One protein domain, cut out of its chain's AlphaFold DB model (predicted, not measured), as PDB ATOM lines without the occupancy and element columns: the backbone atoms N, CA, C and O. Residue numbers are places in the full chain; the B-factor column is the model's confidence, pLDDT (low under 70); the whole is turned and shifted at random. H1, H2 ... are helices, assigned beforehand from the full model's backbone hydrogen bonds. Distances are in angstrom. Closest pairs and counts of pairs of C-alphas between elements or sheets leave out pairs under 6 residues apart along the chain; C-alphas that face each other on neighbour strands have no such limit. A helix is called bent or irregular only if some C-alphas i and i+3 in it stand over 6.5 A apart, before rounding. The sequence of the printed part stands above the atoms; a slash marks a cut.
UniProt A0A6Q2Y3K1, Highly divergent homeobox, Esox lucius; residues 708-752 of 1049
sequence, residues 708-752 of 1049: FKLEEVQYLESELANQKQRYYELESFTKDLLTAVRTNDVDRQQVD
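This is residues 708 to 752 of the 1049 residues of the protein "Highly divergent homeobox" of Esox lucius (UniProt A0A6Q2Y3K1). What is the main shape? One long helix, H1, not bent, makes the rod, and after its last residue, Arg 742, a tight link folds back into a short second helix, H2, side by side with residues 733 to 741 of H1, like a hook. What is it built of? The 45 printed residues hold two named helices, H1 then H2, with no named strand, and the class is all helix. How spread out is it? It is extended, with a radius of gyration of the C-alphas of 16.8 A and spans of 53 by 14 by 6 A.

Where does H1, residues 708 to 742, meet H2, residues 746 to 752? They touch, H1 with residues 733 to 741 alone; the closest C-alphas, of Ala 740 and Gln 749, are 5.6 A apart. How do they run? They form a helical hairpin, opposite ways at a shallow tilt of 3 degrees. Are the helix backbones complete? In H1 and H2 every O i to N i+4 pair is within hydrogen-bond range.

Where does H1 lie? It runs 50.5 A from C-alpha 708 at (16.893, 25.940, -15.047) to C-alpha 742 at (-24.158, 15.579, 12.554). Where does H2 end? It ends at C-alpha 752, (-19.932, 13.287, -0.107), 9.7 A from its first C-alpha.

How large is it? The two C-alphas farthest apart, of Phe 708 and Asn 744, are 53.1 A apart, and residues 708 to 732 of H1 stand free. Is anything cut or uncertain? The printed part has no cut, the link from H1 to H2 is tight, and no printed residue is under 70 in pLDDT.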
ATOM      1  N   PHE A 708      17.364  27.275 -15.440       90.75
ATOM      2  CA  PHE A 708      16.893  25.940 -15.047       90.75
ATOM      3  C   PHE A 708      16.562  25.842 -13.544       90.75
ATOM      4  O   PHE A 708      15.605  25.176 -13.148       90.75
ATOM      5  N   LYS A 709      17.331  26.514 -12.676       90.12
ATOM      6  CA  LYS A 709      17.036  26.566 -11.233       90.12
ATOM      7  C   LYS A 709      15.811  27.420 -10.911       90.12
ATOM      8  O   LYS A 709      15.106  27.098  -9.958       90.12
ATOM      9  N   LEU A 710      15.538  28.462 -11.693       91.12
ATOM     10  CA  LEU A 710      14.324  29.265 -11.578       91.12
ATOM     11  C   LEU A 710      13.093  28.472 -12.045       91.12
ATOM     12  O   LEU A 710      12.080  28.493 -11.352       91.12
ATOM     13  N   GLU A 711      13.196  27.710 -13.139       90.94
ATOM     14  CA  GLU A 711      12.151  26.777 -13.588       90.94
ATOM     15  C   GLU A 711      11.873  25.676 -12.549       90.94
ATOM     16  O   GLU A 711      10.716  25.404 -12.234       90.94
ATOM     17  N   GLU A 712      12.915  25.070 -11.962       88.75
ATOM     18  CA  GLU A 712      12.766  24.057 -10.906       88.75
ATOM     19  C   GLU A 712      12.059  24.633  -9.665       88.75
ATOM     20  O   GLU A 712      11.167  23.990  -9.109       88.75
ATOM     21  N   VAL A 713      12.398  25.863  -9.257       91.38
ATOM     22  CA  VAL A 713      11.710  26.566  -8.162       91.38
ATOM     23  C   VAL A 713      10.263  26.894  -8.535       91.38
ATOM     24  O   VAL A 713       9.366  26.580  -7.757       91.38
ATOM     25  N   GLN A 714      10.002  27.445  -9.723       88.94
ATOM     26  CA  GLN A 714       8.650  27.791 -10.172       88.94
ATOM     27  C   GLN A 714       7.745  26.551 -10.294       88.94
ATOM     28  O   GLN A 714       6.566  26.597  -9.935       88.94
ATOM     29  N   TYR A 715       8.293  25.414 -10.733       93.19
ATOM     30  CA  TYR A 715       7.594  24.130 -10.730       93.19
ATOM     31  C   TYR A 715       7.254  23.665  -9.304       93.19
ATOM     32  O   TYR A 715       6.123  23.248  -9.046       93.19
ATOM     33  N   LEU A 716       8.191  23.784  -8.357       92.38
ATOM     34  CA  LEU A 716       7.956  23.441  -6.949       92.38
ATOM     35  C   LEU A 716       6.952  24.389  -6.268       92.38
ATOM     36  O   LEU A 716       6.165  23.936  -5.440       92.38
ATOM     37  N   GLU A 717       6.929  25.674  -6.625       89.75
ATOM     38  CA  GLU A 717       5.921  26.635  -6.157       89.75
ATOM     39  C   GLU A 717       4.528  26.331  -6.727       89.75
ATOM     40  O   GLU A 717       3.542  26.366  -5.986       89.75
ATOM     41  N   SER A 718       4.449  25.964  -8.009       90.75
ATOM     42  CA  SER A 718       3.221  25.513  -8.676       90.75
ATOM     43  C   SER A 718       2.655  24.243  -8.028       90.75
ATOM     44  O   SER A 718       1.480  24.194  -7.655       90.75
ATOM     45  N   GLU A 719       3.500  23.238  -7.789       91.81
ATOM     46  CA  GLU A 719       3.095  21.999  -7.120       91.81
ATOM     47  C   GLU A 719       2.728  22.236  -5.641       91.81
ATOM     48  O   GLU A 719       1.755  21.671  -5.143       91.81
ATOM     49  N   LEU A 720       3.414  23.148  -4.941       91.19
ATOM     50  CA  LEU A 720       3.033  23.572  -3.590       91.19
ATOM     51  C   LEU A 720       1.682  24.312  -3.566       91.19
ATOM     52  O   LEU A 720       0.918  24.152  -2.613       91.19
ATOM     53  N   ALA A 721       1.364  25.112  -4.587       87.81
ATOM     54  CA  ALA A 721       0.060  25.762  -4.723       87.81
ATOM     55  C   ALA A 721      -1.058  24.738  -5.001       87.81
ATOM     56  O   ALA A 721      -2.095  24.774  -4.340       87.81
ATOM     57  N   ASN A 722      -0.811  23.776  -5.893       92.25
ATOM     58  CA  ASN A 722      -1.691  22.637  -6.182       92.25
ATOM     59  C   ASN A 722      -1.969  21.801  -4.914       92.25
ATOM     60  O   ASN A 722      -3.120  21.521  -4.585       92.25
ATOM     61  N   GLN A 723      -0.936  21.480  -4.128       88.19
ATOM     62  CA  GLN A 723      -1.087  20.749  -2.864       88.19
ATOM     63  C   GLN A 723      -1.839  21.550  -1.788       88.19
ATOM     64  O   GLN A 723      -2.648  20.970  -1.064       88.19
ATOM     65  N   LYS A 724      -1.644  22.876  -1.703       91.62
ATOM     66  CA  LYS A 724      -2.450  23.750  -0.827       91.62
ATOM     67  C   LYS A 724      -3.924  23.763  -1.238       91.62
ATOM     68  O   LYS A 724      -4.783  23.634  -0.373       91.62
ATOM     69  N   GLN A 725      -4.214  23.867  -2.535       92.50
ATOM     70  CA  GLN A 725      -5.583  23.833  -3.057       92.50
ATOM     71  C   GLN A 725      -6.275  22.499  -2.732       92.50
ATOM     72  O   GLN A 725      -7.349  22.499  -2.137       92.50
ATOM     73  N   ARG A 726      -5.609  21.367  -2.999       85.56
ATOM     74  CA  ARG A 726      -6.090  20.020  -2.635       85.56
ATOM     75  C   ARG A 726      -6.324  19.860  -1.129       85.56
ATOM     76  O   ARG A 726      -7.273  19.195  -0.723       85.56
ATOM     77  N   TYR A 727      -5.479  20.472  -0.291       91.19
ATOM     78  CA  TYR A 727      -5.681  20.479   1.159       91.19
ATOM     79  C   TYR A 727      -6.929  21.278   1.559       91.19
ATOM     80  O   TYR A 727      -7.715  20.790   2.364       91.19
ATOM     81  N   TYR A 728      -7.154  22.464   0.980       91.00
ATOM     82  CA  TYR A 728      -8.372  23.240   1.242       91.00
ATOM     83  C   TYR A 728      -9.636  22.511   0.779       91.00
ATOM     84  O   TYR A 728     -10.618  22.498   1.517       91.00
ATOM     85  N   GLU A 729      -9.601  21.859  -0.386       89.69
ATOM     86  CA  GLU A 729     -10.701  21.032  -0.898       89.69
ATOM     87  C   GLU A 729     -11.030  19.883   0.069       89.69
ATOM     88  O   GLU A 729     -12.190  19.720   0.457       89.69
ATOM     89  N   LEU A 730     -10.012  19.161   0.552       91.69
ATOM     90  CA  LEU A 730     -10.160  18.115   1.570       91.69
ATOM     91  C   LEU A 730     -10.644  18.668   2.926       91.69
ATOM     92  O   LEU A 730     -11.402  18.001   3.633       91.69
ATOM     93  N   GLU A 731     -10.252  19.889   3.299       92.25
ATOM     94  CA  GLU A 731     -10.714  20.550   4.523       92.25
ATOM     95  C   GLU A 731     -12.195  20.958   4.421       92.25
ATOM     96  O   GLU A 731     -12.949  20.736   5.372       92.25
ATOM     97  N   SER A 732     -12.645  21.499   3.279       90.69
ATOM     98  CA  SER A 732     -14.076  21.729   3.013       90.69
ATOM     99  C   SER A 732     -14.859  20.422   3.005       90.69
ATOM    100  O   SER A 732     -15.839  20.308   3.732       90.69
ATOM    101  N   PHE A 733     -14.363  19.403   2.298       92.06
ATOM    102  CA  PHE A 733     -14.972  18.080   2.249       92.06
ATOM    103  C   PHE A 733     -15.191  17.491   3.649       92.06
ATOM    104  O   PHE A 733     -16.284  17.048   3.994       92.06
ATOM    105  N   THR A 734     -14.161  17.553   4.496       92.75
ATOM    106  CA  THR A 734     -14.223  17.050   5.874       92.75
ATOM    107  C   THR A 734     -15.250  17.820   6.713       92.75
ATOM    108  O   THR A 734     -15.905  17.230   7.569       92.75
ATOM    109  N   LYS A 735     -15.433  19.128   6.473       92.31
ATOM    110  CA  LYS A 735     -16.445  19.956   7.155       92.31
ATOM    111  C   LYS A 735     -17.865  19.650   6.680       92.31
ATOM    112  O   LYS A 735     -18.761  19.571   7.522       92.31
ATOM    113  N   ASP A 736     -18.071  19.467   5.378       89.88
ATOM    114  CA  ASP A 736     -19.369  19.103   4.803       89.88
ATOM    115  C   ASP A 736     -19.801  17.704   5.258       89.88
ATOM    116  O   ASP A 736     -20.865  17.580   5.867       89.88
ATOM    117  N   LEU A 737     -18.929  16.696   5.133       90.00
ATOM    118  CA  LEU A 737     -19.196  15.334   5.605       90.00
ATOM    119  C   LEU A 737     -19.464  15.295   7.120       90.00
ATOM    120  O   LEU A 737     -20.430  14.679   7.568       90.00
ATOM    121  N   LEU A 738     -18.663  15.997   7.935       91.50
ATOM    122  CA  LEU A 738     -18.899  16.095   9.383       91.50
ATOM    123  C   LEU A 738     -20.227  16.801   9.710       91.50
ATOM    124  O   LEU A 738     -20.843  16.509  10.737       91.50
ATOM    125  N   THR A 739     -20.685  17.714   8.852       92.19
ATOM    126  CA  THR A 739     -21.998  18.357   8.982       92.19
ATOM    127  C   THR A 739     -23.115  17.379   8.616       92.19
ATOM    128  O   THR A 739     -24.034  17.219   9.412       92.19
ATOM    129  N   ALA A 740     -22.995  16.657   7.497       88.19
ATOM    130  CA  ALA A 740     -23.954  15.643   7.052       88.19
ATOM    131  C   ALA A 740     -24.104  14.480   8.054       88.19
ATOM    132  O   ALA A 740     -25.217  14.014   8.309       88.19
ATOM    133  N   VAL A 741     -23.006  14.058   8.694       88.88
ATOM    134  CA  VAL A 741     -23.018  13.093   9.809       88.88
ATOM    135  C   VAL A 741     -23.750  13.668  11.027       88.88
ATOM    136  O   VAL A 741     -24.618  13.007  11.590       88.88
ATOM    137  N   ARG A 742     -23.474  14.921  11.420       89.44
ATOM    138  CA  ARG A 742     -24.158  15.579  12.554       89.44
ATOM    139  C   ARG A 742     -25.656  15.790  12.320       89.44
ATOM    140  O   ARG A 742     -26.416  15.756  13.284       89.44
ATOM    141  N   THR A 743     -26.091  15.988  11.077       90.12
ATOM    142  CA  THR A 743     -27.514  16.089  10.716       90.12
ATOM    143  C   THR A 743     -28.177  14.736  10.448       90.12
ATOM    144  O   THR A 743     -29.383  14.709  10.227       90.12
ATOM    145  N   ASN A 744     -27.432  13.622  10.497       87.19
ATOM    146  CA  ASN A 744     -27.874  12.281  10.081       87.19
ATOM    147  C   ASN A 744     -28.439  12.244   8.643       87.19
ATOM    148  O   ASN A 744     -29.337  11.465   8.330       87.19
ATOM    149  N   ASP A 745     -27.904  13.092   7.760       88.00
ATOM    150  CA  ASP A 745     -28.286  13.172   6.349       88.00
ATOM    151  C   ASP A 745     -27.532  12.093   5.557       88.00
ATOM    152  O   ASP A 745     -26.384  12.283   5.148       88.00
ATOM    153  N   VAL A 746     -28.151  10.915   5.435       85.00
ATOM    154  CA  VAL A 746     -27.546   9.723   4.811       85.00
ATOM    155  C   VAL A 746     -27.345   9.914   3.305       85.00
ATOM    156  O   VAL A 746     -26.317   9.494   2.774       85.00
ATOM    157  N   ASP A 747     -28.275  10.590   2.626       84.88
ATOM    158  CA  ASP A 747     -28.164  10.874   1.192       84.88
ATOM    159  C   ASP A 747     -26.968  11.798   0.920       84.88
ATOM    160  O   ASP A 747     -26.155  11.525   0.032       84.88
ATOM    161  N   ARG A 748     -26.796  12.853   1.730       82.00
ATOM    162  CA  ARG A 748     -25.641  13.753   1.619       82.00
ATOM    163  C   ARG A 748     -24.330  13.071   1.995       82.00
ATOM    164  O   ARG A 748     -23.373  13.204   1.244       82.00
ATOM    165  N   GLN A 749     -24.292  12.268   3.064       83.12
ATOM    166  CA  GLN A 749     -23.117  11.443   3.389       83.12
ATOM    167  C   GLN A 749     -22.715  10.543   2.211       83.12
ATOM    168  O   GLN A 749     -21.530  10.423   1.903       83.12
ATOM    169  N   GLN A 750     -23.685   9.938   1.519       81.56
ATOM    170  CA  GLN A 750     -23.419   9.065   0.378       81.56
ATOM    171  C   GLN A 750     -22.915   9.834  -0.856       81.56
ATOM    172  O   GLN A 750     -22.036   9.327  -1.560       81.56
ATOM    173  N   VAL A 751     -23.426  11.047  -1.104       83.69
ATOM    174  CA  VAL A 751     -22.913  11.965  -2.140       83.69
ATOM    175  C   VAL A 751     -21.491  12.411  -1.810       83.69
ATOM    176  O   VAL A 751     -20.609  12.289  -2.659       83.69
ATOM    177  N   ASP A 752     -21.243  12.847  -0.576       83.94
ATOM    178  CA  ASP A 752     -19.932  13.287  -0.107       83.94
ATOM    179  C   ASP A 752     -18.909  12.143  -0.277       83.94
ATOM    180  O   ASP A 752     -17.931  12.280  -1.018       83.94
TER     181      ASP A 752